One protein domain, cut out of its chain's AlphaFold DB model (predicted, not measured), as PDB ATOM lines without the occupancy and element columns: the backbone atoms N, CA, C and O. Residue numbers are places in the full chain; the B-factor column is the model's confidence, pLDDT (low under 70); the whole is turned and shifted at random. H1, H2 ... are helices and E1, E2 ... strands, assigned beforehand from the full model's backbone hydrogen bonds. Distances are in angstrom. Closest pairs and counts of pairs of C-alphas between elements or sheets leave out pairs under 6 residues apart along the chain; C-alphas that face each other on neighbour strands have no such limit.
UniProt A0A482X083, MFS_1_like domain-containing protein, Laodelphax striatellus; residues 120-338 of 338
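AT A GLANCE: This is residues 120 to 338 of the 338 residues of the protein "MFS_1_like domain-containing protein" of Laodelphax striatellus (UniProt A0A482X083). What stands out? There is little regular structure: loops join a curled, strongly twisted sheet, E1-E2-E12-E11-E3, to smaller sheets, E4-E8-E7 under H1, E6-E5-E13 and E9-E10, all antiparallel. How large is it? Mostly strand and compact, the printed part has 219 residues, 86 in E1 to E4, H1, E5 to E13; the radius of gyration of the C-alphas is 19.1 A, the spans 56 by 50 by 33 A.

HOW THE PARTS SIT: Which strands pair? E1, residues 120 to 123, and E2, 131 to 135, form a hairpin; N 122 and O 132 are within hydrogen-bond range, 3.0 A. Where is the helix? H1, 183 to 191, with every O i to N i+4 pair within range, is over E7, 247 to 250; C-alphas 191 and 247 are closest, 6.3 A.

IN THESE COORDINATES: Where does E1 begin? C-alpha 120 is at (-48.339, -4.229, -18.142). Which strand is longest? E11, residues 292 to 301, 25.3 A, ends at (-45.473, -6.673, -33.136).

THE WHOLE: Is a link long? Residues 215 to 246 form one. Where is confidence low? The pLDDT is under 70 in 98 residues, among them residues 317 to 338.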
ATOM      1  N   ASP A 120     -48.914  -5.539 -18.385       84.88
ATOM      2  CA  ASP A 120     -48.339  -4.229 -18.142       84.88
ATOM      3  C   ASP A 120     -48.473  -3.360 -19.378       84.88
ATOM      4  O   ASP A 120     -48.523  -3.810 -20.521       84.88
ATOM      5  N   LEU A 121     -48.561  -2.075 -19.095       83.12
ATOM      6  CA  LEU A 121     -48.735  -1.029 -20.068       83.12
ATOM      7  C   LEU A 121     -47.687   0.019 -19.729       83.12
ATOM      8  O   LEU A 121     -47.780   0.686 -18.696       83.12
ATOM      9  N   HIS A 122     -46.658   0.104 -20.562       81.19
ATOM     10  CA  HIS A 122     -45.502   0.954 -20.317       81.19
ATOM     11  C   HIS A 122     -45.136   1.749 -21.570       81.19
ATOM     12  O   HIS A 122     -45.494   1.405 -22.696       81.19
ATOM     13  N   CYS A 123     -44.418   2.852 -21.373       77.69
ATOM     14  CA  CYS A 123     -43.889   3.644 -22.475       77.69
ATOM     15  C   CYS A 123     -42.432   3.251 -22.704       77.69
ATOM     16  O   CYS A 123     -41.585   3.464 -21.836       77.69
ATOM     17  N   SER A 124     -42.132   2.688 -23.873       71.62
ATOM     18  CA  SER A 124     -40.763   2.323 -24.233       71.62
ATOM     19  C   SER A 124     -40.041   3.499 -24.891       71.62
ATOM     20  O   SER A 124     -40.556   4.171 -25.790       71.62
ATOM     21  N   MET A 125     -38.797   3.741 -24.473       68.25
ATOM     22  CA  MET A 125     -37.936   4.752 -25.102       68.25
ATOM     23  C   MET A 125     -37.568   4.360 -26.540       68.25
ATOM     24  O   MET A 125     -37.360   5.230 -27.386       68.25
ATOM     25  N   GLN A 126     -37.537   3.057 -26.845       68.25
ATOM     26  CA  GLN A 126     -37.208   2.544 -28.180       68.25
ATOM     27  C   GLN A 126     -38.292   2.880 -29.210       68.25
ATOM     28  O   GLN A 126     -37.989   3.126 -30.376       68.25
ATOM     29  N   THR A 127     -39.553   2.943 -28.787       62.97
ATOM     30  CA  THR A 127     -40.703   3.207 -29.660       62.97
ATOM     31  C   THR A 127     -41.093   4.687 -29.698       62.97
ATOM     32  O   THR A 127     -42.200   5.014 -30.120       62.97
ATOM     33  N   GLN A 128     -40.183   5.591 -29.304       66.44
ATOM     34  CA  GLN A 128     -40.417   7.041 -29.217       66.44
ATOM     35  C   GLN A 128     -41.549   7.412 -28.243       66.44
ATOM     36  O   GLN A 128     -42.322   8.327 -28.510       66.44
ATOM     37  N   GLY A 129     -41.666   6.690 -27.123       66.38
ATOM     38  CA  GLY A 129     -42.702   6.949 -26.121       66.38
ATOM     39  C   GLY A 129     -44.084   6.427 -26.510       66.38
ATOM     40  O   GLY A 129     -45.068   6.794 -25.873       66.38
ATOM     41  N   LYS A 130     -44.178   5.564 -27.532       70.75
ATOM     42  CA  LYS A 130     -45.417   4.834 -27.810       70.75
ATOM     43  C   LYS A 130     -45.693   3.830 -26.702       70.75
ATOM     44  O   LYS A 130     -44.781   3.257 -26.102       70.75
ATOM     45  N   LEU A 131     -46.979   3.626 -26.479       74.81
ATOM     46  CA  LEU A 131     -47.488   2.745 -25.456       74.81
ATOM     47  C   LEU A 131     -47.380   1.287 -25.915       74.81
ATOM     48  O   LEU A 131     -47.975   0.889 -26.920       74.81
ATOM     49  N   GLU A 132     -46.591   0.516 -25.181       78.62
ATOM     50  CA  GLU A 132     -46.355  -0.905 -25.400       78.62
ATOM     51  C   GLU A 132     -47.085  -1.695 -24.315       78.62
ATOM     52  O   GLU A 132     -47.159  -1.276 -23.156       78.62
ATOM     53  N   LEU A 133     -47.677  -2.813 -24.718       79.81
ATOM     54  CA  LEU A 133     -48.351  -3.733 -23.820       79.81
ATOM     55  C   LEU A 133     -47.637  -5.079 -23.864       79.81
ATOM     56  O   LEU A 133     -47.417  -5.641 -24.944       79.81
ATOM     57  N   THR A 134     -47.288  -5.581 -22.687       80.94
ATOM     58  CA  THR A 134     -46.599  -6.856 -22.497       80.94
ATOM     59  C   THR A 134     -47.352  -7.726 -21.491       80.94
ATOM     60  O   THR A 134     -48.259  -7.286 -20.779       80.94
ATOM     61  N   ILE A 135     -47.069  -9.026 -21.537       81.12
ATOM     62  CA  ILE A 135     -47.652 -10.010 -20.626       81.12
ATOM     63  C   ILE A 135     -46.670 -10.174 -19.475       81.12
ATOM     64  O   ILE A 135     -45.526 -10.535 -19.730       81.12
ATOM     65  N   GLY A 136     -47.102  -9.959 -18.231       70.19
ATOM     66  CA  GLY A 136     -46.269 -10.308 -17.073       70.19
ATOM     67  C   GLY A 136     -46.989 -11.171 -16.099       70.19
ATOM     68  O   GLY A 136     -47.468 -10.745 -15.045       70.19
ATOM     69  N   ASP A 137     -46.999 -12.419 -16.504       71.88
ATOM     70  CA  ASP A 137     -47.202 -13.529 -15.620       71.88
ATOM     71  C   ASP A 137     -45.900 -14.338 -15.605       71.88
ATOM     72  O   ASP A 137     -45.199 -14.417 -16.617       71.88
ATOM     73  N   GLU A 138     -45.590 -14.970 -14.472       67.25
ATOM     74  CA  GLU A 138     -44.487 -15.936 -14.395       67.25
ATOM     75  C   GLU A 138     -44.724 -17.116 -15.349       67.25
ATOM     76  O   GLU A 138     -43.776 -17.748 -15.814       67.25
ATOM     77  N   ASN A 139     -45.994 -17.386 -15.668       69.19
ATOM     78  CA  ASN A 139     -46.409 -18.402 -16.623       69.19
ATOM     79  C   ASN A 139     -46.971 -17.730 -17.888       69.19
ATOM     80  O   ASN A 139     -48.184 -17.512 -17.973       69.19
ATOM     81  N   PRO A 140     -46.130 -17.394 -18.888       65.50
ATOM     82  CA  PRO A 140     -46.588 -16.694 -20.080       65.50
ATOM     83  C   PRO A 140     -47.609 -17.545 -20.838       65.50
ATOM     84  O   PRO A 140     -47.341 -18.684 -21.234       65.50
ATOM     85  N   CYS A 141     -48.797 -16.988 -21.059       69.19
ATOM     86  CA  CYS A 141     -49.814 -17.643 -21.862       69.19
ATOM     87  C   CYS A 141     -49.466 -17.527 -23.353       69.19
ATOM     88  O   CYS A 141     -49.129 -16.458 -23.867       69.19
ATOM     89  N   LEU A 142     -49.548 -18.649 -24.071       66.94
ATOM     90  CA  LEU A 142     -49.441 -18.635 -25.525       66.94
ATOM     91  C   LEU A 142     -50.756 -18.128 -26.099       66.94
ATOM     92  O   LEU A 142     -51.824 -18.695 -25.850       66.94
ATOM     93  N   LEU A 143     -50.673 -17.072 -26.898       65.31
ATOM     94  CA  LEU A 143     -51.835 -16.576 -27.611       65.31
ATOM     95  C   LEU A 143     -52.293 -17.597 -28.655       65.31
ATOM     96  O   LEU A 143     -51.459 -18.261 -29.284       65.31
ATOM     97  N   PRO A 144     -53.610 -17.709 -28.890       64.50
ATOM     98  CA  PRO A 144     -54.119 -18.528 -29.969       64.50
ATOM     99  C   PRO A 144     -53.483 -18.096 -31.301       64.50
ATOM    100  O   PRO A 144     -53.440 -16.900 -31.595       64.50
ATOM    101  N   PRO A 145     -53.049 -19.034 -32.159       58.31
ATOM    102  CA  PRO A 145     -52.373 -18.717 -33.423       58.31
ATOM    103  C   PRO A 145     -53.235 -17.887 -34.394       58.31
ATOM    104  O   PRO A 145     -52.714 -17.259 -35.311       58.31
ATOM    105  N   ASN A 146     -54.553 -17.839 -34.169       58.88
ATOM    106  CA  ASN A 146     -55.501 -17.045 -34.951       58.88
ATOM    107  C   ASN A 146     -55.575 -15.570 -34.529       58.88
ATOM    108  O   ASN A 146     -56.289 -14.806 -35.168       58.88
ATOM    109  N   PHE A 147     -54.810 -15.138 -33.522       62.19
ATOM    110  CA  PHE A 147     -54.704 -13.730 -33.114       62.19
ATOM    111  C   PHE A 147     -53.889 -12.869 -34.118       62.19
ATOM    112  O   PHE A 147     -53.415 -11.775 -33.818       62.19
ATOM    113  N   SER A 148     -53.681 -13.377 -35.335       51.19
ATOM    114  CA  SER A 148     -52.815 -12.798 -36.358       51.19
ATOM    115  C   SER A 148     -53.519 -11.705 -37.182       51.19
ATOM    116  O   SER A 148     -54.318 -11.964 -38.083       51.19
ATOM    117  N   SER A 149     -53.124 -10.461 -36.895       50.62
ATOM    118  CA  SER A 149     -52.816  -9.373 -37.844       50.62
ATOM    119  C   SER A 149     -53.929  -8.741 -38.702       50.62
ATOM    120  O   SER A 149     -53.701  -7.678 -39.273       50.62
ATOM    121  N   THR A 150     -55.140  -9.302 -38.798       47.38
ATOM    122  CA  THR A 150     -56.176  -8.753 -39.714       47.38
ATOM    123  C   THR A 150     -57.438  -8.210 -39.052       47.38
ATOM    124  O   THR A 150     -58.176  -7.465 -39.696       47.38
ATOM    125  N   GLN A 151     -57.669  -8.488 -37.770       52.44
ATOM    126  CA  GLN A 151     -58.785  -7.912 -37.023       52.44
ATOM    127  C   GLN A 151     -58.256  -7.082 -35.856       52.44
ATOM    128  O   GLN A 151     -57.682  -7.611 -34.910       52.44
ATOM    129  N   GLN A 152     -58.457  -5.763 -35.941       56.03
ATOM    130  CA  GLN A 152     -58.422  -4.873 -34.782       56.03
ATOM    131  C   GLN A 152     -59.557  -5.298 -33.848       56.03
ATOM    132  O   GLN A 152     -60.699  -4.858 -33.997       56.03
ATOM    133  N   GLU A 153     -59.265  -6.210 -32.930       61.91
ATOM    134  CA  GLU A 153     -60.231  -6.638 -31.931       61.91
ATOM    135  C   GLU A 153     -60.098  -5.744 -30.696       61.91
ATOM    136  O   GLU A 153     -59.016  -5.560 -30.136       61.91
ATOM    137  N   LYS A 154     -61.215  -5.118 -30.315       68.88
ATOM    138  CA  LYS A 154     -61.304  -4.265 -29.130       68.88
ATOM    139  C   LYS A 154     -61.362  -5.156 -27.906       68.88
ATOM    140  O   LYS A 154     -62.406  -5.745 -27.635       68.88
ATOM    141  N   ILE A 155     -60.263  -5.225 -27.166       76.88
ATOM    142  CA  ILE A 155     -60.215  -6.011 -25.937       76.88
ATOM    143  C   ILE A 155     -60.502  -5.080 -24.750       76.88
ATOM    144  O   ILE A 155     -59.925  -3.986 -24.675       76.88
ATOM    145  N   PRO A 156     -61.434  -5.456 -23.855       81.00
ATOM    146  CA  PRO A 156     -61.678  -4.717 -22.628       81.00
ATOM    147  C   PRO A 156     -60.546  -4.970 -21.625       81.00
ATOM    148  O   PRO A 156     -60.170  -6.111 -21.372       81.00
ATOM    149  N   PHE A 157     -60.040  -3.899 -21.027       83.25
ATOM    150  CA  PHE A 157     -58.990  -3.914 -20.016       83.25
ATOM    151  C   PHE A 157     -59.422  -3.134 -18.781       83.25
ATOM    152  O   PHE A 157     -60.059  -2.086 -18.877       83.25
ATOM    153  N   ASP A 158     -58.998  -3.620 -17.619       85.88
ATOM    154  CA  ASP A 158     -59.193  -2.949 -16.341       85.88
ATOM    155  C   ASP A 158     -57.847  -2.454 -15.820       85.88
ATOM    156  O   ASP A 158     -57.031  -3.241 -15.336       85.88
ATOM    157  N   LEU A 159     -57.626  -1.141 -15.847       86.12
ATOM    158  CA  LEU A 159     -56.458  -0.555 -15.204       86.12
ATOM    159  C   LEU A 159     -56.661  -0.602 -13.684       86.12
ATOM    160  O   LEU A 159     -57.429   0.186 -13.121       86.12
ATOM    161  N   LYS A 160     -55.997  -1.556 -13.023       86.25
ATOM    162  CA  LYS A 160     -56.105  -1.754 -11.570       86.25
ATOM    163  C   LYS A 160     -55.161  -0.866 -10.770       86.25
ATOM    164  O   LYS A 160     -55.551  -0.427  -9.696       86.25
ATOM    165  N   THR A 161     -53.929  -0.652 -11.228       87.31
ATOM    166  CA  THR A 161     -52.887   0.047 -10.462       87.31
ATOM    167  C   THR A 161     -51.832   0.657 -11.385       87.31
ATOM    168  O   THR A 161     -51.638   0.176 -12.499       87.31
ATOM    169  N   CYS A 162     -51.144   1.691 -10.905       86.06
ATOM    170  CA  CYS A 162     -49.970   2.277 -11.547       86.06
ATOM    171  C   CYS A 162     -48.780   2.158 -10.592       86.06
ATOM    172  O   CYS A 162     -48.933   2.255  -9.370       86.06
ATOM    173  N   GLY A 163     -47.594   1.932 -11.142       88.31
ATOM    174  CA  GLY A 163     -46.402   1.650 -10.358       88.31
ATOM    175  C   GLY A 163     -45.133   1.768 -11.174       88.31
ATOM    176  O   GLY A 163     -45.159   2.190 -12.328       88.31
ATOM    177  N   LEU A 164     -44.035   1.388 -10.540       88.06
ATOM    178  CA  LEU A 164     -42.720   1.334 -11.148       88.06
ATOM    179  C   LEU A 164     -42.338  -0.121 -11.391       88.06
ATOM    180  O   LEU A 164     -42.609  -0.997 -10.566       88.06
ATOM    181  N   LEU A 165     -41.713  -0.359 -12.536       88.69
ATOM    182  CA  LEU A 165     -41.193  -1.656 -12.925       88.69
ATOM    183  C   LEU A 165     -39.668  -1.584 -12.868       88.69
ATOM    184  O   LEU A 165     -39.052  -0.792 -13.578       88.69
ATOM    185  N   CYS A 166     -39.077  -2.383 -11.989       88.56
ATOM    186  CA  CYS A 166     -37.644  -2.384 -11.741       88.56
ATOM    187  C   CYS A 166     -37.031  -3.692 -12.208       88.56
ATOM    188  O   CYS A 166     -37.426  -4.774 -11.769       88.56
ATOM    189  N   TYR A 167     -36.043  -3.565 -13.087       87.88
ATOM    190  CA  TYR A 167     -35.190  -4.662 -13.500       87.88
ATOM    191  C   TYR A 167     -34.020  -4.784 -12.527       87.88
ATOM    192  O   TYR A 167     -33.349  -3.796 -12.224       87.88
ATOM    193  N   ARG A 168     -33.773  -6.000 -12.049       84.50
ATOM    194  CA  ARG A 168     -32.644  -6.332 -11.187       84.50
ATOM    195  C   ARG A 168     -31.790  -7.385 -11.880       84.50
ATOM    196  O   ARG A 168     -32.239  -8.516 -12.057       84.50
ATOM    197  N   ASP A 169     -30.575  -7.012 -12.267       82.81
ATOM    198  CA  ASP A 169     -29.684  -7.906 -13.002       82.81
ATOM    199  C   ASP A 169     -29.166  -9.070 -12.127       82.81
ATOM    200  O   ASP A 169     -28.735  -8.820 -10.996       82.81
ATOM    201  N   PRO A 170     -29.184 -10.324 -12.624       77.81
ATOM    202  CA  PRO A 170     -28.631 -11.484 -11.924       77.81
ATOM    203  C   PRO A 170     -27.132 -11.428 -11.624       77.81
ATOM    204  O   PRO A 170     -26.687 -12.082 -10.682       77.81
ATOM    205  N   ASP A 171     -26.347 -10.657 -12.369       75.38
ATOM    206  CA  ASP A 171     -24.893 -10.628 -12.191       75.38
ATOM    207  C   ASP A 171     -24.436  -9.540 -11.204       75.38
ATOM    208  O   ASP A 171     -23.305  -9.555 -10.717       75.38
ATOM    209  N   GLU A 172     -25.322  -8.607 -10.851       72.50
ATOM    210  CA  GLU A 172     -25.040  -7.496  -9.935       72.50
ATOM    211  C   GLU A 172     -25.338  -7.859  -8.461       72.50
ATOM    212  O   GLU A 172     -25.380  -6.999  -7.575       72.50
ATOM    213  N   PHE A 173     -25.551  -9.143  -8.155       67.25
ATOM    214  CA  PHE A 173     -25.737  -9.622  -6.786       67.25
ATOM    215  C   PHE A 173     -24.401  -9.728  -6.040       67.25
ATOM    216  O   PHE A 173     -23.606 -10.645  -6.249       67.25
ATOM    217  N   SER A 174     -24.155  -8.808  -5.099       59.53
ATOM    218  CA  SER A 174     -23.083  -8.977  -4.116       59.53
ATOM    219  C   SER A 174     -23.578  -9.862  -2.969       59.53
ATOM    220  O   SER A 174     -24.217  -9.379  -2.030       59.53
ATOM    221  N   PHE A 175     -23.266 -11.156  -3.026       62.16
ATOM    222  CA  PHE A 175     -23.474 -12.090  -1.916       62.16
ATOM    223  C   PHE A 175     -22.548 -11.714  -0.746       62.16
ATOM    224  O   PHE A 175     -21.412 -12.173  -0.656       62.16
ATOM    225  N   GLY A 176     -22.991 -10.799   0.115       57.88
ATOM    226  CA  GLY A 176     -22.268 -10.412   1.329       57.88
ATOM    227  C   GLY A 176     -22.643 -11.274   2.538       57.88
ATOM    228  O   GLY A 176     -23.691 -11.913   2.550       57.88
ATOM    229  N   ASP A 177     -21.858 -11.188   3.620       58.72
ATOM    230  CA  ASP A 177     -22.078 -11.911   4.893       58.72
ATOM    231  C   ASP A 177     -23.423 -11.603   5.595       58.72
ATOM    232  O   ASP A 177     -23.779 -12.243   6.584       58.72
ATOM    233  N   ARG A 178     -24.171 -10.593   5.124       61.06
ATOM    234  CA  ARG A 178     -25.490 -10.184   5.647       61.06
ATOM    235  C   ARG A 178     -26.604 -10.166   4.588       61.06
ATOM    236  O   ARG A 178     -27.712  -9.743   4.908       61.06
ATOM    237  N   GLY A 179     -26.308 -10.572   3.352       63.59
ATOM    238  CA  GLY A 179     -27.263 -10.597   2.240       63.59
ATOM    239  C   GLY A 179     -27.898 -11.978   2.026       63.59
ATOM    240  O   GLY A 179     -27.449 -12.964   2.616       63.59
ATOM    241  N   PRO A 180     -28.951 -12.072   1.196       68.75
ATOM    242  CA  PRO A 180     -29.498 -13.355   0.761       68.75
ATOM    243  C   PRO A 180     -28.418 -14.183   0.050       68.75
ATOM    244  O   PRO A 180     -27.619 -13.664  -0.722       68.75
ATOM    245  N   SER A 181     -28.384 -15.485   0.328       70.31
ATOM    246  CA  SER A 181     -27.358 -16.408  -0.180       70.31
ATOM    247  C   SER A 181     -27.609 -16.906  -1.608       70.31
ATOM    248  O   SER A 181     -26.736 -17.548  -2.187       70.31
ATOM    249  N   SER A 182     -28.796 -16.655  -2.165       79.88
ATOM    250  CA  SER A 182     -29.203 -17.084  -3.505       79.88
ATOM    251  C   SER A 182     -30.142 -16.063  -4.152       79.88
ATOM    252  O   SER A 182     -30.828 -15.313  -3.454       79.88
ATOM    253  N   LEU A 183     -30.210 -16.096  -5.488       81.94
ATOM    254  CA  LEU A 183     -31.145 -15.314  -6.309       81.94
ATOM    255  C   LEU A 183     -32.596 -15.454  -5.823       81.94
ATOM    256  O   LEU A 183     -33.337 -14.483  -5.704       81.94
ATOM    257  N   GLU A 184     -32.996 -16.688  -5.525       82.94
ATOM    258  CA  GLU A 184     -34.348 -17.011  -5.088       82.94
ATOM    259  C   GLU A 184     -34.646 -16.412  -3.711       82.94
ATOM    260  O   GLU A 184     -35.672 -15.757  -3.534       82.94
ATOM    261  N   ASN A 185     -33.708 -16.523  -2.766       84.94
ATOM    262  CA  ASN A 185     -33.844 -15.929  -1.437       84.94
ATOM    263  C   ASN A 185     -33.959 -14.401  -1.500       84.94
ATOM    264  O   ASN A 185     -34.684 -13.809  -0.701       84.94
ATOM    265  N   GLU A 186     -33.276 -13.761  -2.447       84.12
ATOM    266  CA  GLU A 186     -33.403 -12.323  -2.667       84.12
ATOM    267  C   GLU A 186     -34.740 -11.949  -3.291       84.12
ATOM    268  O   GLU A 186     -35.407 -11.039  -2.802       84.12
ATOM    269  N   SER A 187     -35.180 -12.690  -4.310       86.69
ATOM    270  CA  SER A 187     -36.502 -12.484  -4.908       86.69
ATOM    271  C   SER A 187     -37.603 -12.586  -3.846       86.69
ATOM    272  O   SER A 187     -38.478 -11.725  -3.762       86.69
ATOM    273  N   LEU A 188     -37.494 -13.562  -2.939       88.25
ATOM    274  CA  LEU A 188     -38.394 -13.720  -1.803       88.25
ATOM    275  C   LEU A 188     -38.258 -12.572  -0.795       88.25
ATOM    276  O   LEU A 188     -39.263 -12.160  -0.218       88.25
ATOM    277  N   ALA A 189     -37.054 -12.040  -0.577       87.56
ATOM    278  CA  ALA A 189     -36.838 -10.885   0.290       87.56
ATOM    279  C   ALA A 189     -37.497  -9.615  -0.272       87.56
ATOM    280  O   ALA A 189     -38.152  -8.897   0.483       87.56
ATOM    281  N   ILE A 190     -37.399  -9.383  -1.587       89.38
ATOM    282  CA  ILE A 190     -38.060  -8.268  -2.283       89.38
ATOM    283  C   ILE A 190     -39.583  -8.400  -2.166       89.38
ATOM    284  O   ILE A 190     -40.260  -7.457  -1.761       89.38
ATOM    285  N   LEU A 191     -40.133  -9.589  -2.436       89.75
ATOM    286  CA  LEU A 191     -41.576  -9.846  -2.335       89.75
ATOM    287  C   LEU A 191     -42.110  -9.772  -0.892       89.75
ATOM    288  O   LEU A 191     -43.293  -9.502  -0.683       89.75
ATOM    289  N   ARG A 192     -41.249  -9.994   0.111       89.69
ATOM    290  CA  ARG A 192     -41.571  -9.885   1.546       89.69
ATOM    291  C   ARG A 192     -41.229  -8.526   2.155       89.69
ATOM    292  O   ARG A 192     -41.380  -8.360   3.371       89.69
ATOM    293  N   ALA A 193     -40.764  -7.567   1.355       89.56
ATOM    294  CA  ALA A 193     -40.456  -6.235   1.845       89.56
ATOM    295  C   ALA A 193     -41.695  -5.637   2.528       89.56
ATOM    296  O   ALA A 193     -42.802  -5.682   1.999       89.56
ATOM    297  N   ARG A 194     -41.514  -5.094   3.738       89.75
ATOM    298  CA  ARG A 194     -42.585  -4.416   4.495       89.75
ATOM    299  C   ARG A 194     -42.642  -2.922   4.221       89.75
ATOM    300  O   ARG A 194     -43.609  -2.262   4.582       89.75
ATOM    301  N   SER A 195     -41.593  -2.390   3.619       90.69
ATOM    302  CA  SER A 195     -41.513  -1.001   3.220       90.69
ATOM    303  C   SER A 195     -40.529  -0.851   2.080       90.69
ATOM    304  O   SER A 195     -39.506  -1.533   2.070       90.69
ATOM    305  N   TYR A 196     -40.820   0.067   1.173       91.12
ATOM    306  CA  TYR A 196     -39.898   0.518   0.136       91.12
ATOM    307  C   TYR A 196     -40.003   2.036   0.024       91.12
ATOM    308  O   TYR A 196     -41.041   2.621   0.349       91.12
ATOM    309  N   THR A 197     -38.921   2.672  -0.405       88.81
ATOM    310  CA  THR A 197     -38.872   4.112  -0.644       88.81
ATOM    311  C   THR A 197     -38.603   4.325  -2.120       88.81
ATOM    312  O   THR A 197     -37.746   3.663  -2.683       88.81
ATOM    313  N   ILE A 198     -39.358   5.219  -2.741       88.12
ATOM    314  CA  ILE A 198     -39.113   5.656  -4.110       88.12
ATOM    315  C   ILE A 198     -38.456   7.028  -4.015       88.12
ATOM    316  O   ILE A 198     -39.068   7.947  -3.467       88.12
ATOM    317  N   ALA A 199     -37.236   7.149  -4.528       86.56
ATOM    318  CA  ALA A 199     -36.499   8.402  -4.584       86.56
ATOM    319  C   ALA A 199     -36.576   8.976  -6.003       86.56
ATOM    320  O   ALA A 199     -36.254   8.303  -6.986       86.56
ATOM    321  N   PHE A 200     -37.016  10.226  -6.115       83.19
ATOM    322  CA  PHE A 200     -37.003  10.969  -7.372       83.19
ATOM    323  C   PHE A 200     -35.891  11.990  -7.351       83.19
ATOM    324  O   PHE A 200     -35.871  12.852  -6.478       83.19
ATOM    325  N   GLU A 201     -35.012  11.921  -8.342       84.50
ATOM    326  CA  GLU A 201     -33.993  12.932  -8.559       84.50
ATOM    327  C   GLU A 201     -34.463  13.859  -9.679       84.50
ATOM    328  O   GLU A 201     -34.675  13.438 -10.822       84.50
ATOM    329  N   ASP A 202     -34.680  15.126  -9.333       79.19
ATOM    330  CA  ASP A 202     -34.939  16.165 -10.318       79.19
ATOM    331  C   ASP A 202     -33.597  16.689 -10.857       79.19
ATOM    332  O   ASP A 202     -32.851  17.340 -10.113       79.19
ATOM    333  N   PRO A 203     -33.268  16.426 -12.137       80.94
ATOM    334  CA  PRO A 203     -31.991  16.829 -12.714       80.94
ATOM    335  C   PRO A 203     -31.828  18.353 -12.790       80.94
ATOM    336  O   PRO A 203     -30.696  18.837 -12.808       80.94
ATOM    337  N   ASP A 204     -32.928  19.111 -12.820       84.25
ATOM    338  CA  ASP A 204     -32.891  20.565 -12.982       84.25
ATOM    339  C   ASP A 204     -32.702  21.286 -11.641       84.25
ATOM    340  O   ASP A 204     -32.032  22.320 -11.568       84.25
ATOM    341  N   THR A 205     -33.267  20.740 -10.559       84.50
ATOM    342  CA  THR A 205     -33.188  21.338  -9.216       84.50
ATOM    343  C   THR A 205     -32.165  20.669  -8.299       84.50
ATOM    344  O   THR A 205     -31.878  21.213  -7.229       84.50
ATOM    345  N   ASN A 206     -31.588  19.531  -8.711       86.44
ATOM    346  CA  ASN A 206     -30.709  18.683  -7.895       86.44
ATOM    347  C   ASN A 206     -31.319  18.394  -6.511       86.44
ATOM    348  O   ASN A 206     -30.627  18.373  -5.490       86.44
ATOM    349  N   SER A 207     -32.648  18.275  -6.472       86.12
ATOM    350  CA  SER A 207     -33.402  17.948  -5.273       86.12
ATOM    351  C   SER A 207     -33.884  16.506  -5.366       86.12
ATOM    352  O   SER A 207     -34.277  16.036  -6.436       86.12
ATOM    353  N   THR A 208     -33.802  15.801  -4.239       86.81
ATOM    354  CA  THR A 208     -34.272  14.422  -4.123       86.81
ATOM    355  C   THR A 208     -35.538  14.408  -3.284       86.81
ATOM    356  O   THR A 208     -35.541  14.885  -2.146       86.81
ATOM    357  N   GLU A 209     -36.619  13.887  -3.851       84.50
ATOM    358  CA  GLU A 209     -37.877  13.694  -3.140       84.50
ATOM    359  C   GLU A 209     -38.118  12.212  -2.867       84.50
ATOM    360  O   GLU A 209     -38.247  11.416  -3.799       84.50
ATOM    361  N   ASP A 210     -38.245  11.869  -1.586       86.56
ATOM    362  CA  ASP A 210     -38.394  10.489  -1.134       86.56
ATOM    363  C   ASP A 210     -39.834  10.192  -0.707       86.56
ATOM    364  O   ASP A 210     -40.423  10.887   0.127       86.56
ATOM    365  N   TYR A 211     -40.389   9.103  -1.237       84.81
ATOM    366  CA  TYR A 211     -41.736   8.630  -0.936       84.81
ATOM    367  C   TYR A 211     -41.680   7.226  -0.341       84.81
ATOM    368  O   TYR A 211     -41.439   6.248  -1.046       84.81
ATOM    369  N   THR A 212     -41.923   7.114   0.965       87.00
ATOM    370  CA  THR A 212     -41.899   5.828   1.675       87.00
ATOM    371  C   THR A 212     -43.283   5.187   1.737       87.00
ATOM    372  O   THR A 212     -44.253   5.779   2.217       87.00
ATOM    373  N   TYR A 213     -43.348   3.927   1.319       86.81
ATOM    374  CA  TYR A 213     -44.528   3.076   1.361       86.81
ATOM    375  C   TYR A 213     -44.377   2.023   2.453       86.81
ATOM    376  O   TYR A 213     -43.331   1.392   2.581       86.81
ATOM    377  N   LEU A 214     -45.433   1.824   3.241       88.69
ATOM    378  CA  LEU A 214     -45.508   0.818   4.301       88.69
ATOM    379  C   LEU A 214     -46.573  -0.214   3.919       88.69
ATOM    380  O   LEU A 214     -47.743   0.143   3.761       88.69
ATOM    381  N   LEU A 215     -46.172  -1.476   3.778       88.56
ATOM    382  CA  LEU A 215     -47.061  -2.595   3.480       88.56
ATOM    383  C   LEU A 215     -47.579  -3.237   4.768       88.56
ATOM    384  O   LEU A 215     -46.818  -3.508   5.705       88.56
ATOM    385  N   SER A 216     -48.877  -3.542   4.801       86.81
ATOM    386  CA  SER A 216     -49.443  -4.381   5.856       86.81
ATOM    387  C   SER A 216     -49.026  -5.838   5.655       86.81
ATOM    388  O   SER A 216     -48.753  -6.276   4.540       86.81
ATOM    389  N   SER A 217     -49.047  -6.637   6.725       85.31
ATOM    390  CA  SER A 217     -48.784  -8.085   6.624       85.31
ATOM    391  C   SER A 217     -49.766  -8.802   5.698       85.31
ATOM    392  O   SER A 217     -49.440  -9.839   5.139       85.31
ATOM    393  N   GLU A 218     -50.957  -8.239   5.519       85.75
ATOM    394  CA  GLU A 218     -51.961  -8.774   4.612       85.75
ATOM    395  C   GLU A 218     -51.703  -8.435   3.129       85.75
ATOM    396  O   GLU A 218     -52.291  -9.059   2.250       85.75
ATOM    397  N   ASP A 219     -50.873  -7.425   2.846       84.44
ATOM    398  CA  ASP A 219     -50.512  -7.007   1.483       84.44
ATOM    399  C   ASP A 219     -49.350  -7.821   0.907       84.44
ATOM    400  O   ASP A 219     -49.071  -7.747  -0.289       84.44
ATOM    401  N   LEU A 220     -48.690  -8.608   1.756       87.44
ATOM    402  CA  LEU A 220     -47.638  -9.529   1.359       87.44
ATOM    403  C   LEU A 220     -48.251 -10.705   0.592       87.44
ATOM    404  O   LEU A 220     -49.280 -11.255   0.992       87.44
ATOM    405  N   ILE A 221     -47.601 -11.104  -0.501       83.00
ATOM    406  CA  ILE A 221     -48.019 -12.282  -1.262       83.00
ATOM    407  C   ILE A 221     -47.826 -13.519  -0.372       83.00
ATOM    408  O   ILE A 221     -46.738 -13.693   0.193       83.00
ATOM    409  N   PRO A 222     -48.850 -14.379  -0.220       77.12
ATOM    410  CA  PRO A 222     -48.687 -15.637   0.487       77.12
ATOM    411  C   PRO A 222     -47.685 -16.499  -0.282       77.12
ATOM    412  O   PRO A 222     -47.922 -16.878  -1.424       77.12
ATOM    413  N   ILE A 223     -46.545 -16.780   0.342       72.31
ATOM    414  CA  ILE A 223     -45.580 -17.742  -0.184       72.31
ATOM    415  C   ILE A 223     -45.993 -19.102   0.356       72.31
ATOM    416  O   ILE A 223     -46.077 -19.284   1.572       72.31
ATOM    417  N   HIS A 224     -46.292 -20.009  -0.563       68.75
ATOM    418  CA  HIS A 224     -46.606 -21.391  -0.251       68.75
ATOM    419  C   HIS A 224     -45.319 -22.134   0.108       68.75
ATOM    420  O   HIS A 224     -44.314 -22.010  -0.592       68.75
ATOM    421  N   ASP A 225     -45.336 -22.863   1.223       65.06
ATOM    422  CA  ASP A 225     -44.204 -23.702   1.617       65.06
ATOM    423  C   ASP A 225     -44.120 -24.917   0.678       65.06
ATOM    424  O   ASP A 225     -45.139 -25.407   0.193       65.06
ATOM    425  N   GLU A 226     -42.922 -25.481   0.476       59.78
ATOM    426  CA  GLU A 226     -42.718 -26.692  -0.348       59.78
ATOM    427  C   GLU A 226     -43.568 -27.902   0.101       59.78
ATOM    428  O   GLU A 226     -43.779 -28.838  -0.666       59.78
ATOM    429  N   ASN A 227     -44.087 -27.879   1.334       58.53
ATOM    430  CA  ASN A 227     -44.983 -28.898   1.888       58.53
ATOM    431  C   ASN A 227     -46.479 -28.661   1.599       58.53
ATOM    432  O   ASN A 227     -47.308 -29.456   2.057       58.53
ATOM    433  N   ASP A 228     -46.855 -27.593   0.893       62.12
ATOM    434  CA  ASP A 228     -48.252 -27.351   0.533       62.12
ATOM    435  C   ASP A 228     -48.771 -28.408  -0.462       62.12
ATOM    436  O   ASP A 228     -48.060 -28.880  -1.350       62.12
ATOM    437  N   ASP A 229     -50.042 -28.805  -0.296       64.88
ATOM    438  CA  ASP A 229     -50.688 -29.848  -1.106       64.88
ATOM    439  C   ASP A 229     -50.546 -29.520  -2.600       64.88
ATOM    440  O   ASP A 229     -51.113 -28.536  -3.085       64.88
ATOM    441  N   LEU A 230     -49.837 -30.388  -3.336       65.25
ATOM    442  CA  LEU A 230     -49.549 -30.234  -4.766       65.25
ATOM    443  C   LEU A 230     -50.810 -30.000  -5.621       65.25
ATOM    444  O   LEU A 230     -50.743 -29.513  -6.749       65.25
ATOM    445  N   ARG A 231     -51.987 -30.349  -5.091       65.00
ATOM    446  CA  ARG A 231     -53.288 -30.102  -5.720       65.00
ATOM    447  C   ARG A 231     -53.646 -28.622  -5.833       65.00
ATOM    448  O   ARG A 231     -54.406 -28.288  -6.737       65.00
ATOM    449  N   ARG A 232     -53.130 -27.750  -4.961       60.53
ATOM    450  CA  ARG A 232     -53.400 -26.303  -5.021       60.53
ATOM    451  C   ARG A 232     -52.748 -25.644  -6.231       60.53
ATOM    452  O   ARG A 232     -53.384 -24.798  -6.841       60.53
ATOM    453  N   TYR A 233     -51.589 -26.129  -6.679       66.56
ATOM    454  CA  TYR A 233     -50.932 -25.633  -7.899       66.56
ATOM    455  C   TYR A 233     -51.719 -25.913  -9.193       66.56
ATOM    456  O   TYR A 233     -51.346 -25.422 -10.254       66.56
ATOM    457  N   ARG A 234     -52.818 -26.685  -9.135       71.88
ATOM    458  CA  ARG A 234     -53.726 -26.866 -10.282       71.88
ATOM    459  C   ARG A 234     -54.634 -25.663 -10.522       71.88
ATOM    460  O   ARG A 234     -55.184 -25.560 -11.612       71.88
ATOM    461  N   TYR A 235     -54.818 -24.798  -9.527       73.94
ATOM    462  CA  TYR A 235     -55.655 -23.607  -9.622       73.94
ATOM    463  C   TYR A 235     -54.764 -22.383  -9.461       73.94
ATOM    464  O   TYR A 235     -54.311 -22.073  -8.361       73.94
ATOM    465  N   MET A 236     -54.481 -21.716 -10.574       76.31
ATOM    466  CA  MET A 236     -53.761 -20.453 -10.562       76.31
ATOM    467  C   MET A 236     -54.769 -19.331 -10.320       76.31
ATOM    468  O   MET A 236     -55.710 -19.150 -11.091       76.31
ATOM    469  N   GLU A 237     -54.582 -18.584  -9.236       78.56
ATOM    470  CA  GLU A 237     -55.423 -17.444  -8.886       78.56
ATOM    471  C   GLU A 237     -54.583 -16.175  -8.822       78.56
ATOM    472  O   GLU A 237     -53.499 -16.143  -8.235       78.56
ATOM    473  N   ASN A 238     -55.116 -15.091  -9.376       80.81
ATOM    474  CA  ASN A 238     -54.468 -13.803  -9.231       80.81
ATOM    475  C   ASN A 238     -54.682 -13.261  -7.823       80.81
ATOM    476  O   ASN A 238     -55.813 -13.092  -7.363       80.81
ATOM    477  N   PHE A 239     -53.596 -12.860  -7.167       82.06
ATOM    478  CA  PHE A 239     -53.702 -12.165  -5.893       82.06
ATOM    479  C   PHE A 239     -54.431 -10.822  -6.081       82.06
ATOM    480  O   PHE A 239     -53.980  -9.978  -6.855       82.06
ATOM    481  N   GLY A 240     -55.537 -10.581  -5.372       81.00
ATOM    482  CA  GLY A 240     -56.415  -9.419  -5.599       81.00
ATOM    483  C   GLY A 240     -55.896  -8.057  -5.105       81.00
ATOM    484  O   GLY A 240     -56.556  -7.036  -5.302       81.00
ATOM    485  N   ARG A 241     -54.727  -7.993  -4.449       86.50
ATOM    486  CA  ARG A 241     -54.200  -6.763  -3.816       86.50
ATOM    487  C   ARG A 241     -53.244  -5.957  -4.699       86.50
ATOM    488  O   ARG A 241     -52.161  -5.574  -4.279       86.50
ATOM    489  N   TYR A 242     -53.641  -5.677  -5.935       86.00
ATOM    490  CA  TYR A 242     -52.772  -5.034  -6.937       86.00
ATOM    491  C   TYR A 242     -52.234  -3.646  -6.542       86.00
ATOM    492  O   TYR A 242     -51.200  -3.219  -7.037       86.00
ATOM    493  N   HIS A 243     -52.926  -2.925  -5.661       85.38
ATOM    494  CA  HIS A 243     -52.580  -1.550  -5.288       85.38
ATOM    495  C   HIS A 243     -51.520  -1.441  -4.186       85.38
ATOM    496  O   HIS A 243     -50.982  -0.356  -3.993       85.38
ATOM    497  N   SER A 244     -51.253  -2.520  -3.451       86.25
ATOM    498  CA  SER A 244     -50.376  -2.510  -2.274       86.25
ATOM    499  C   SER A 244     -49.256  -3.543  -2.354       86.25
ATOM    500  O   SER A 244     -48.162  -3.260  -1.891       86.25
ATOM    501  N   SER A 245     -49.490  -4.708  -2.965       88.62
ATOM    502  CA  SER A 245     -48.514  -5.804  -3.003       88.62
ATOM    503  C   SER A 245     -47.395  -5.569  -4.026       88.62
ATOM    504  O   SER A 245     -47.700  -5.343  -5.202       88.62
ATOM    505  N   VAL A 246     -46.136  -5.746  -3.620       90.88
ATOM    506  CA  VAL A 246     -44.997  -5.906  -4.547       90.88
ATOM    507  C   VAL A 246     -45.138  -7.240  -5.278       90.88
ATOM    508  O   VAL A 246     -45.482  -8.242  -4.653       90.88
ATOM    509  N   ARG A 247     -44.906  -7.266  -6.595       88.94
ATOM    510  CA  ARG A 247     -45.085  -8.465  -7.433       88.94
ATOM    511  C   ARG A 247     -43.858  -8.755  -8.266       88.94
ATOM    512  O   ARG A 247     -43.175  -7.838  -8.706       88.94
ATOM    513  N   LYS A 248     -43.633 -10.034  -8.542       88.12
ATOM    514  CA  LYS A 248     -42.684 -10.474  -9.557       88.12
ATOM    515  C   LYS A 248     -43.430 -10.582 -10.881       88.12
ATOM    516  O   LYS A 248     -44.515 -11.149 -10.928       88.12
ATOM    517  N   PHE A 249     -42.880  -9.946 -11.904       82.44
ATOM    518  CA  PHE A 249     -43.487  -9.823 -13.229       82.44
ATOM    519  C   PHE A 249     -42.777 -10.725 -14.245       82.44
ATOM    520  O   PHE A 249     -43.422 -11.362 -15.066       82.44
ATOM    521  N   ALA A 250     -41.448 -10.817 -14.133       82.19
ATOM    522  CA  ALA A 250     -40.591 -11.745 -14.871       82.19
ATOM    523  C   ALA A 250     -39.440 -12.216 -13.961       82.19
ATOM    524  O   ALA A 250     -39.325 -11.768 -12.817       82.19
ATOM    525  N   ASN A 251     -38.550 -13.087 -14.450       79.31
ATOM    526  CA  ASN A 251     -37.469 -13.685 -13.642       79.31
ATOM    527  C   ASN A 251     -36.568 -12.673 -12.908       79.31
ATOM    528  O   ASN A 251     -36.036 -12.993 -11.849       79.31
ATOM    529  N   SER A 252     -36.440 -11.457 -13.431       84.12
ATOM    530  CA  SER A 252     -35.597 -10.378 -12.900       84.12
ATOM    531  C   SER A 252     -36.329  -9.038 -12.795       84.12
ATOM    532  O   SER A 252     -35.705  -7.995 -12.622       84.12
ATOM    533  N   THR A 253     -37.654  -9.039 -12.935       87.31
ATOM    534  CA  THR A 253     -38.447  -7.810 -13.026       87.31
ATOM    535  C   THR A 253     -39.507  -7.779 -11.941       87.31
ATOM    536  O   THR A 253     -40.321  -8.699 -11.831       87.31
ATOM    537  N   TYR A 254     -39.512  -6.698 -11.166       90.62
ATOM    538  CA  TYR A 254     -40.384  -6.519 -10.012       90.62
ATOM    539  C   TYR A 254     -41.239  -5.267 -10.175       90.62
ATOM    540  O   TYR A 254     -40.752  -4.203 -10.556       90.62
ATOM    541  N   PHE A 255     -42.525  -5.402  -9.875       90.94
ATOM    542  CA  PHE A 255     -43.491  -4.318  -9.887       90.94
ATOM    543  C   PHE A 255     -43.711  -3.788  -8.469       90.94
ATOM    544  O   PHE A 255     -44.147  -4.526  -7.577       90.94
ATOM    545  N   PHE A 256     -43.467  -2.492  -8.293       91.25
ATOM    546  CA  PHE A 256     -43.697  -1.751  -7.060       91.25
ATOM    547  C   PHE A 256     -44.890  -0.811  -7.246       91.25
ATOM    548  O   PHE A 256     -44.827   0.108  -8.070       91.25
ATOM    549  N   PRO A 257     -45.996  -1.002  -6.506       89.75
ATOM    550  CA  PRO A 257     -47.151  -0.131  -6.651       89.75
ATOM    551  C   PRO A 257     -46.808   1.294  -6.195       89.75
ATOM    552  O   PRO A 257     -46.269   1.514  -5.119       89.75
ATOM    553  N   ALA A 258     -47.157   2.295  -6.992       86.44
ATOM    554  CA  ALA A 258     -46.888   3.701  -6.689       86.44
ATOM    555  C   ALA A 258     -48.216   4.462  -6.605       86.44
ATOM    556  O   ALA A 258     -48.420   5.498  -7.244       86.44
ATOM    557  N   GLY A 259     -49.163   3.894  -5.846       78.25
ATOM    558  CA  GLY A 259     -50.524   4.405  -5.732       78.25
ATOM    559  C   GLY A 259     -50.534   5.877  -5.320       78.25
ATOM    560  O   GLY A 259     -50.063   6.228  -4.238       78.25
ATOM    561  N   GLY A 260     -51.072   6.732  -6.192       74.81
ATOM    562  CA  GLY A 260     -51.178   8.174  -5.972       74.81
ATOM    563  C   GLY A 260     -50.017   9.015  -6.513       74.81
ATOM    564  O   GLY A 260     -50.208  10.218  -6.653       74.81
ATOM    565  N   LEU A 261     -48.868   8.434  -6.875       77.44
ATOM    566  CA  LEU A 261     -47.764   9.193  -7.487       77.44
ATOM    567  C   LEU A 261     -48.010   9.470  -8.966       77.44
ATOM    568  O   LEU A 261     -47.848  10.599  -9.427       77.44
ATOM    569  N   TYR A 262     -48.455   8.443  -9.684       76.56
ATOM    570  CA  TYR A 262     -48.741   8.514 -11.108       76.56
ATOM    571  C   TYR A 262     -50.233   8.388 -11.369       76.56
ATOM    572  O   TYR A 262     -50.931   7.604 -10.719       76.56
ATOM    573  N   ASN A 263     -50.709   9.148 -12.348       75.00
ATOM    574  CA  ASN A 263     -52.046   9.014 -12.889       75.00
ATOM    575  C   ASN A 263     -51.969   8.748 -14.390       75.00
ATOM    576  O   ASN A 263     -51.243   9.425 -15.118       75.00
ATOM    577  N   PHE A 264     -52.746   7.770 -14.834       75.44
ATOM    578  CA  PHE A 264     -52.929   7.494 -16.246       75.44
ATOM    579  C   PHE A 264     -54.044   8.392 -16.780       75.44
ATOM    580  O   PHE A 264     -55.182   8.336 -16.299       75.44
ATOM    581  N   VAL A 265     -53.703   9.252 -17.739       73.88
ATOM    582  CA  VAL A 265     -54.622  10.219 -18.342       73.88
ATOM    583  C   VAL A 265     -54.687   9.952 -19.837       73.88
ATOM    584  O   VAL A 265     -53.661   9.940 -20.505       73.88
ATOM    585  N   CYS A 266     -55.896   9.760 -20.363       70.12
ATOM    586  CA  CYS A 266     -56.141   9.659 -21.799       70.12
ATOM    587  C   CYS A 266     -57.056  10.797 -22.238       70.12
ATOM    588  O   CYS A 266     -58.150  10.961 -21.687       70.12
ATOM    589  N   GLU A 267     -56.634  11.554 -23.247       67.56
ATOM    590  CA  GLU A 267     -57.484  12.566 -23.866       67.56
ATOM    591  C   GLU A 267     -58.422  11.915 -24.896       67.56
ATOM    592  O   GLU A 267     -58.043  11.025 -25.659       67.56
ATOM    593  N   SER A 268     -59.701  12.300 -24.873       56.88
ATOM    594  CA  SER A 268     -60.764  11.627 -25.627       56.88
ATOM    595  C   SER A 268     -61.064  12.344 -26.942       56.88
ATOM    596  O   SER A 268     -62.008  13.123 -27.032       56.88
ATOM    597  N   ALA A 269     -60.284  12.052 -27.985       50.91
ATOM    598  CA  ALA A 269     -60.586  12.506 -29.346       50.91
ATOM    599  C   ALA A 269     -59.952  11.593 -30.408       50.91
ATOM    600  O   ALA A 269     -58.936  11.951 -30.978       50.91
ATOM    601  N   ASP A 270     -60.531  10.413 -30.663       51.09
ATOM    602  CA  ASP A 270     -60.251   9.482 -31.784       51.09
ATOM    603  C   ASP A 270     -58.806   8.945 -31.994       51.09
ATOM    604  O   ASP A 270     -58.641   7.852 -32.532       51.09
ATOM    605  N   SER A 271     -57.776   9.613 -31.477       48.66
ATOM    606  CA  SER A 271     -56.398   9.172 -31.273       48.66
ATOM    607  C   SER A 271     -56.048   9.465 -29.815       48.66
ATOM    608  O   SER A 271     -55.621  10.569 -29.481       48.66
ATOM    609  N   ALA A 272     -56.315   8.518 -28.916       52.78
ATOM    610  CA  ALA A 272     -56.022   8.721 -27.503       52.78
ATOM    611  C   ALA A 272     -54.512   8.677 -27.277       52.78
ATOM    612  O   ALA A 272     -53.914   7.608 -27.153       52.78
ATOM    613  N   GLU A 273     -53.906   9.856 -27.247       62.66
ATOM    614  CA  GLU A 273     -52.611  10.046 -26.624       62.66
ATOM    615  C   GLU A 273     -52.832   9.905 -25.117       62.66
ATOM    616  O   GLU A 273     -53.534  10.699 -24.482       62.66
ATOM    617  N   CYS A 274     -52.327   8.807 -24.565       65.19
ATOM    618  CA  CYS A 274     -52.365   8.566 -23.137       65.19
ATOM    619  C   CYS A 274     -50.994   8.886 -22.560       65.19
ATOM    620  O   CYS A 274     -49.979   8.376 -23.036       65.19
ATOM    621  N   SER A 275     -50.972   9.724 -21.531       68.75
ATOM    622  CA  SER A 275     -49.759  10.103 -20.825       68.75
ATOM    623  C   SER A 275     -49.832   9.660 -19.369       68.75
ATOM    624  O   SER A 275     -50.899   9.549 -18.756       68.75
ATOM    625  N   ILE A 276     -48.659   9.365 -18.819       68.56
ATOM    626  CA  ILE A 276     -48.487   9.071 -17.403       68.56
ATOM    627  C   ILE A 276     -48.019  10.373 -16.763       68.56
ATOM    628  O   ILE A 276     -46.882  10.795 -16.961       68.56
ATOM    629  N   ALA A 277     -48.915  11.030 -16.031       67.12
ATOM    630  CA  ALA A 277     -48.634  12.303 -15.382       67.12
ATOM    631  C   ALA A 277     -48.371  12.100 -13.888       67.12
ATOM    632  O   ALA A 277     -49.062  11.331 -13.211       67.12
ATOM    633  N   ARG A 278     -47.388  12.831 -13.361       72.19
ATOM    634  CA  ARG A 278     -47.129  12.912 -11.923       72.19
ATOM    635  C   ARG A 278     -48.232  13.719 -11.243       72.19
ATOM    636  O   ARG A 278     -48.676  14.739 -11.767       72.19
ATOM    637  N   THR A 279     -48.678  13.289 -10.065       68.69
ATOM    638  CA  THR A 279     -49.618  14.085  -9.267       68.69
ATOM    639  C   THR A 279     -48.867  14.981  -8.277       68.69
ATOM    640  O   THR A 279     -47.957  14.534  -7.587       68.69
ATOM    641  N   ASN A 280     -49.266  16.254  -8.165       61.88
ATOM    642  CA  ASN A 280     -48.677  17.235  -7.232       61.88
ATOM    643  C   ASN A 280     -49.108  17.027  -5.763       61.88
ATOM    644  O   ASN A 280     -49.215  17.986  -4.999       61.88
ATOM    645  N   ARG A 281     -49.462  15.803  -5.358       60.12
ATOM    646  CA  ARG A 281     -49.985  15.537  -4.010       60.12
ATOM    647  C   ARG A 281     -48.862  15.080  -3.081       60.12
ATOM    648  O   ARG A 281     -48.131  14.156  -3.402       60.12
ATOM    649  N   SER A 282     -48.790  15.675  -1.891       56.50
ATOM    650  CA  SER A 282     -47.991  15.179  -0.765       56.50
ATOM    651  C   SER A 282     -48.593  13.855  -0.255       56.50
ATOM    652  O   SER A 282     -49.684  13.870   0.318       56.50
ATOM    653  N   VAL A 283     -47.955  12.710  -0.512       53.81
ATOM    654  CA  VAL A 283     -48.500  11.354  -0.242       53.81
ATOM    655  C   VAL A 283     -48.175  10.900   1.199       53.81
ATOM    656  O   VAL A 283     -47.007  10.980   1.578       53.81
ATOM    657  N   PRO A 284     -49.171  10.512   2.045       49.25
ATOM    658  CA  PRO A 284     -49.540   9.089   2.294       49.25
ATOM    659  C   PRO A 284     -51.053   8.858   2.618       49.25
ATOM    660  O   PRO A 284     -51.787   9.842   2.738       49.25
ATOM    661  N   PRO A 285     -51.572   7.618   2.850       58.00
ATOM    662  CA  PRO A 285     -51.040   6.266   2.601       58.00
ATOM    663  C   PRO A 285     -51.483   5.723   1.225       58.00
ATOM    664  O   PRO A 285     -52.181   6.424   0.497       58.00
ATOM    665  N   VAL A 286     -51.088   4.480   0.895       57.12
ATOM    666  CA  VAL A 286     -51.448   3.713  -0.321       57.12
ATOM    667  C   VAL A 286     -52.892   4.002  -0.744       57.12
ATOM    668  O   VAL A 286     -53.852   3.441  -0.209       57.12
ATOM    669  N   TYR A 287     -53.060   4.934  -1.682       62.88
ATOM    670  CA  TYR A 287     -54.381   5.319  -2.149       62.88
ATOM    671  C   TYR A 287     -54.929   4.167  -2.979       62.88
ATOM    672  O   TYR A 287     -54.221   3.650  -3.838       62.88
ATOM    673  N   LYS A 288     -56.185   3.769  -2.747       62.88
ATOM    674  CA  LYS A 288     -56.849   2.792  -3.615       62.88
ATOM    675  C   LYS A 288     -57.099   3.465  -4.967       62.88
ATOM    676  O   LYS A 288     -57.977   4.332  -5.034       62.88
ATOM    677  N   PRO A 289     -56.340   3.129  -6.025       65.06
ATOM    678  CA  PRO A 289     -56.573   3.712  -7.335       65.06
ATOM    679  C   PRO A 289     -58.001   3.390  -7.780       65.06
ATOM    680  O   PRO A 289     -58.539   2.314  -7.510       65.06
ATOM    681  N   THR A 290     -58.643   4.350  -8.440       69.81
ATOM    682  CA  THR A 290     -59.944   4.106  -9.063       69.81
ATOM    683  C   THR A 290     -59.714   3.231 -10.287       69.81
ATOM    684  O   THR A 290     -58.951   3.614 -11.169       69.81
ATOM    685  N   THR A 291     -60.346   2.057 -10.328       76.56
ATOM    686  CA  THR A 291     -60.261   1.175 -11.495       76.56
ATOM    687  C   THR A 291     -60.839   1.888 -12.711       76.56
ATOM    688  O   THR A 291     -61.971   2.374 -12.661       76.56
ATOM    689  N   GLN A 292     -60.062   1.958 -13.790       77.31
ATOM    690  CA  GLN A 292     -60.516   2.524 -15.058       77.31
ATOM    691  C   GLN A 292     -60.780   1.397 -16.054       77.31
ATOM    692  O   GLN A 292     -59.940   0.518 -16.236       77.31
ATOM    693  N   HIS A 293     -61.941   1.440 -16.707       81.88
ATOM    694  CA  HIS A 293     -62.305   0.499 -17.762       81.88
ATOM    695  C   HIS A 293     -61.900   1.073 -19.121       81.88
ATOM    696  O   HIS A 293     -62.389   2.130 -19.538       81.88
ATOM    697  N   LEU A 294     -61.000   0.379 -19.807       78.94
ATOM    698  CA  LEU A 294     -60.397   0.773 -21.073       78.94
ATOM    699  C   LEU A 294     -60.784  -0.233 -22.164       78.94
ATOM    700  O   LEU A 294     -60.928  -1.422 -21.917       78.94
ATOM    701  N   SER A 295     -60.937   0.239 -23.393       79.88
ATOM    702  CA  SER A 295     -61.022  -0.580 -24.599       79.88
ATOM    703  C   SER A 295     -59.798  -0.260 -25.432       79.88
ATOM    704  O   SER A 295     -59.673   0.868 -25.905       79.88
ATOM    705  N   VAL A 296     -58.909  -1.228 -25.632       76.69
ATOM    706  CA  VAL A 296     -57.648  -0.991 -26.340       76.69
ATOM    707  C   VAL A 296     -57.661  -1.708 -27.687       76.69
ATOM    708  O   VAL A 296     -58.045  -2.873 -27.782       76.69
ATOM    709  N   ASN A 297     -57.256  -0.986 -28.731       75.56
ATOM    710  CA  ASN A 297     -56.961  -1.536 -30.046       75.56
ATOM    711  C   ASN A 297     -55.497  -1.977 -30.061       75.56
ATOM    712  O   ASN A 297     -54.591  -1.138 -30.005       75.56
ATOM    713  N   LEU A 298     -55.276  -3.286 -30.136       71.69
ATOM    714  CA  LEU A 298     -53.939  -3.863 -30.171       71.69
ATOM    715  C   LEU A 298     -53.510  -4.166 -31.600       71.69
ATOM    716  O   LEU A 298     -54.295  -4.651 -32.418       71.69
ATOM    717  N   ARG A 299     -52.221  -3.960 -31.862       71.69
ATOM    718  CA  ARG A 299     -51.538  -4.502 -33.029       71.69
ATOM    719  C   ARG A 299     -50.351  -5.332 -32.582       71.69
ATOM    720  O   ARG A 299     -49.510  -4.872 -31.812       71.69
ATOM    721  N   THR A 300     -50.279  -6.559 -33.081       65.00
ATOM    722  CA  THR A 300     -49.175  -7.462 -32.768       65.00
ATOM    723  C   THR A 300     -47.887  -6.953 -33.410       65.00
ATOM    724  O   THR A 300     -47.845  -6.649 -34.606       65.00
ATOM    725  N   ILE A 301     -46.824  -6.844 -32.614       64.31
ATOM    726  CA  ILE A 301     -45.473  -6.673 -33.136       64.31
ATOM    727  C   ILE A 301     -44.895  -8.084 -33.195       64.31
ATOM    728  O   ILE A 301     -44.615  -8.690 -32.166       64.31
ATOM    729  N   ILE A 302     -44.768  -8.644 -34.399       57.12
ATOM    730  CA  ILE A 302     -44.065  -9.918 -34.572       57.12
ATOM    731  C   ILE A 302     -42.576  -9.614 -34.394       57.12
ATOM    732  O   ILE A 302     -41.910  -9.177 -35.330       57.12
ATOM    733  N   VAL A 303     -42.088  -9.783 -33.171       52.41
ATOM    734  CA  VAL A 303     -40.659  -9.889 -32.872       52.41
ATOM    735  C   VAL A 303     -40.322 -11.383 -32.921       52.41
ATOM    736  O   VAL A 303     -41.175 -12.208 -32.602       52.41
ATOM    737  N   ASP A 304     -39.143 -11.735 -33.434       46.12
ATOM    738  CA  ASP A 304     -38.710 -13.104 -33.754       46.12
ATOM    739  C   ASP A 304     -39.119 -14.190 -32.737       46.12
ATOM    740  O   ASP A 304     -39.279 -13.942 -31.541       46.12
ATOM    741  N   SER A 305     -39.204 -15.435 -33.227       47.12
ATOM    742  CA  SER A 305     -39.788 -16.639 -32.599       47.12
ATOM    743  C   SER A 305     -39.246 -17.076 -31.223       47.12
ATOM    744  O   SER A 305     -39.585 -18.163 -30.762       47.12
ATOM    745  N   GLN A 306     -38.377 -16.294 -30.588       43.84
ATOM    746  CA  GLN A 306     -37.817 -16.543 -29.257       43.84
ATOM    747  C   GLN A 306     -38.094 -15.417 -28.249       43.84
ATOM    748  O   GLN A 306     -37.608 -15.488 -27.125       43.84
ATOM    749  N   THR A 307     -38.854 -14.387 -28.625       53.38
ATOM    750  CA  THR A 307     -39.114 -13.225 -27.762       53.38
ATOM    751  C   THR A 307     -40.560 -13.175 -27.280       53.38
ATOM    752  O   THR A 307     -41.478 -13.614 -27.974       53.38
ATOM    753  N   GLU A 308     -40.749 -12.681 -26.054       59.62
ATOM    754  CA  GLU A 308     -42.059 -12.499 -25.422       59.62
ATOM    755  C   GLU A 308     -42.992 -11.659 -26.314       59.62
ATOM    756  O   GLU A 308     -42.539 -10.700 -26.951       59.62
ATOM    757  N   PRO A 309     -44.291 -11.999 -26.392       62.53
ATOM    758  CA  PRO A 309     -45.220 -11.305 -27.273       62.53
ATOM    759  C   PRO A 309     -45.406  -9.847 -26.831       62.53
ATOM    760  O   PRO A 309     -45.816  -9.570 -25.706       62.53
ATOM    761  N   ARG A 310     -45.135  -8.917 -27.754       68.19
ATOM    762  CA  ARG A 310     -45.264  -7.466 -27.561       68.19
ATOM    763  C   ARG A 310     -46.382  -6.901 -28.429       68.19
ATOM    764  O   ARG A 310     -46.499  -7.237 -29.615       68.19
ATOM    765  N   PHE A 311     -47.184  -6.007 -27.859       70.88
ATOM    766  CA  PHE A 311     -48.289  -5.356 -28.559       70.88
ATOM    767  C   PHE A 311     -48.073  -3.856 -28.605       70.88
ATOM    768  O   PHE A 311     -47.838  -3.214 -27.585       70.88
ATOM    769  N   ASN A 312     -48.213  -3.290 -29.801       70.12
ATOM    770  CA  ASN A 312     -48.331  -1.852 -29.937       70.12
ATOM    771  C   ASN A 312     -49.785  -1.457 -29.697       70.12
ATOM    772  O   ASN A 312     -50.702  -2.047 -30.283       70.12
ATOM    773  N   VAL A 313     -49.994  -0.437 -28.879       70.75
ATOM    774  CA  VAL A 313     -51.322   0.120 -28.662       70.75
ATOM    775  C   VAL A 313     -51.580   1.202 -29.711       70.75
ATOM    776  O   VAL A 313     -50.949   2.255 -29.700       70.75
ATOM    777  N   GLU A 314     -52.507   0.949 -30.641       67.69
ATOM    778  CA  GLU A 314     -52.860   1.919 -31.696       67.69
ATOM    779  C   GLU A 314     -53.964   2.892 -31.261       67.69
ATOM    780  O   GLU A 314     -54.109   3.968 -31.837       67.69
ATOM    781  N   GLY A 315     -54.745   2.540 -30.237       64.19
ATOM    782  CA  GLY A 315     -55.747   3.439 -29.679       64.19
ATOM    783  C   GLY A 315     -56.356   2.916 -28.389       64.19
ATOM    784  O   GLY A 315     -56.624   1.723 -28.256       64.19
ATOM    785  N   ILE A 316     -56.606   3.824 -27.450       70.81
ATOM    786  CA  ILE A 316     -57.281   3.536 -26.185       70.81
ATOM    787  C   ILE A 316     -58.586   4.312 -26.145       70.81
ATOM    788  O   ILE A 316     -58.624   5.514 -26.368       70.81
ATOM    789  N   LYS A 317     -59.685   3.639 -25.829       69.62
ATOM    790  CA  LYS A 317     -60.958   4.291 -25.556       69.62
ATOM    791  C   LYS A 317     -61.347   4.027 -24.117       69.62
ATOM    792  O   LYS A 317     -61.595   2.890 -23.734       69.62
ATOM    793  N   LEU A 318     -61.437   5.085 -23.330       68.75
ATOM    794  CA  LEU A 318     -61.955   5.005 -21.975       68.75
ATOM    795  C   LEU A 318     -63.471   4.729 -22.041       68.75
ATOM    796  O   LEU A 318     -64.220   5.486 -22.656       68.75
ATOM    797  N   LEU A 319     -63.917   3.607 -21.469       65.69
ATOM    798  CA  LEU A 319     -65.320   3.170 -21.513       65.69
ATOM    799  C   LEU A 319     -66.173   3.825 -20.416       65.69
ATOM    800  O   LEU A 319     -67.398   3.763 -20.474       65.69
ATOM    801  N   SER A 320     -65.541   4.465 -19.428       50.78
ATOM    802  CA  SER A 320     -66.226   5.126 -18.318       50.78
ATOM    803  C   SER A 320     -65.365   6.215 -17.678       50.78
ATOM    804  O   SER A 320     -64.382   5.895 -17.012       50.78
ATOM    805  N   THR A 321     -65.826   7.465 -17.729       48.81
ATOM    806  CA  THR A 321     -65.640   8.431 -16.636       48.81
ATOM    807  C   THR A 321     -66.957   9.143 -16.369       48.81
ATOM    808  O   THR A 321     -67.472   9.893 -17.192       48.81
ATOM    809  N   ASN A 322     -67.482   8.933 -15.166       38.97
ATOM    810  CA  ASN A 322     -68.403   9.857 -14.523       38.97
ATOM    811  C   ASN A 322     -67.590  10.660 -13.499       38.97
ATOM    812  O   ASN A 322     -67.812  10.552 -12.300       38.97
ATOM    813  N   THR A 323     -66.567  11.383 -13.959       40.91
ATOM    814  CA  THR A 323     -65.734  12.240 -13.105       40.91
ATOM    815  C   THR A 323     -65.123  13.369 -13.927       40.91
ATOM    816  O   THR A 323     -64.232  13.167 -14.746       40.91
ATOM    817  N   ASN A 324     -65.604  14.583 -13.662       35.00
ATOM    818  CA  ASN A 324     -64.991  15.835 -14.089       35.00
ATOM    819  C   ASN A 324     -63.633  15.982 -13.389       35.00
ATOM    820  O   ASN A 324     -63.577  16.375 -12.225       35.00
ATOM    821  N   ALA A 325     -62.543  15.669 -14.080       38.19
ATOM    822  CA  ALA A 325     -61.197  15.984 -13.623       38.19
ATOM    823  C   ALA A 325     -60.462  16.736 -14.737       38.19
ATOM    824  O   ALA A 325     -59.746  16.148 -15.539       38.19
ATOM    825  N   ASN A 326     -60.658  18.055 -14.780       31.83
ATOM    826  CA  ASN A 326     -59.764  18.952 -15.507       31.83
ATOM    827  C   ASN A 326     -58.427  18.975 -14.756       31.83
ATOM    828  O   ASN A 326     -58.332  19.582 -13.689       31.83
ATOM    829  N   MET A 327     -57.405  18.311 -15.288       39.62
ATOM    830  CA  MET A 327     -56.032  18.414 -14.795       39.62
ATOM    831  C   MET A 327     -55.096  18.684 -15.970       39.62
ATOM    832  O   MET A 327     -54.896  17.825 -16.819       39.62
ATOM    833  N   SER A 328     -54.523  19.887 -16.000       30.97
ATOM    834  CA  SER A 328     -53.361  20.216 -16.824       30.97
ATOM    835  C   SER A 328     -52.100  19.789 -16.067       30.97
ATOM    836  O   SER A 328     -51.777  20.390 -15.041       30.97
ATOM    837  N   GLY A 329     -51.417  18.742 -16.524       35.84
ATOM    838  CA  GLY A 329     -50.129  18.303 -15.979       35.84
ATOM    839  C   GLY A 329     -49.002  18.571 -16.974       35.84
ATOM    840  O   GLY A 329     -49.147  18.243 -18.149       35.84
ATOM    841  N   SER A 330     -47.905  19.176 -16.507       32.72
ATOM    842  CA  SER A 330     -46.648  19.284 -17.262       32.72
ATOM    843  C   SER A 330     -45.981  17.910 -17.333       32.72
ATOM    844  O   SER A 330     -45.955  17.179 -16.342       32.72
ATOM    845  N   SER A 331     -45.477  17.542 -18.511       36.91
ATOM    846  CA  SER A 331     -44.748  16.293 -18.737       36.91
ATOM    847  C   SER A 331     -43.272  16.497 -18.395       36.91
ATOM    848  O   SER A 331     -42.444  16.677 -19.288       36.91
ATOM    849  N   ASP A 332     -42.946  16.481 -17.107       37.56
ATOM    850  CA  ASP A 332     -41.573  16.671 -16.637       37.56
ATOM    851  C   ASP A 332     -40.823  15.324 -16.600       37.56
ATOM    852  O   ASP A 332     -41.383  14.277 -16.260       37.56
ATOM    853  N   LYS A 333     -39.552  15.331 -17.023       37.31
ATOM    854  CA  LYS A 333     -38.706  14.133 -17.119       37.31
ATOM    855  C   LYS A 333     -37.975  13.924 -15.794       37.31
ATOM    856  O   LYS A 333     -37.088  14.703 -15.472       37.31
ATOM    857  N   TYR A 334     -38.293  12.849 -15.084       37.38
ATOM    858  CA  TYR A 334     -37.604  12.466 -13.849       37.38
ATOM    859  C   TYR A 334     -36.902  11.119 -14.023       37.38
ATOM    860  O   TYR A 334     -37.441  10.223 -14.678       37.38
ATOM    861  N   LEU A 335     -35.722  10.964 -13.416       38.88
ATOM    862  CA  LEU A 335     -35.149   9.647 -13.142       38.88
ATOM    863  C   LEU A 335     -35.554   9.244 -11.720       38.88
ATOM    864  O   LEU A 335     -35.384  10.009 -10.773       38.88
ATOM    865  N   GLY A 336     -36.135   8.053 -11.589       36.66
ATOM    866  CA  GLY A 336     -36.490   7.467 -10.299       36.66
ATOM    867  C   GLY A 336     -35.603   6.267  -9.996       36.66
ATOM    868  O   GLY A 336     -35.336   5.459 -10.888       36.66
ATOM    869  N   SER A 337     -35.174   6.147  -8.745       39.94
ATOM    870  CA  SER A 337     -34.543   4.949  -8.190       39.94
ATOM    871  C   SER A 337     -35.393   4.406  -7.034       39.94
ATOM    872  O   SER A 337     -36.135   5.149  -6.381       39.94
ATOM    873  N   ILE A 338     -35.351   3.085  -6.839       39.19
ATOM    874  CA  ILE A 338     -36.032   2.359  -5.755       39.19
ATOM    875  C   ILE A 338     -34.972   1.669  -4.907       39.19
ATOM    876  O   ILE A 338     -34.048   1.088  -5.518       39.19
TER     877      ILE A 338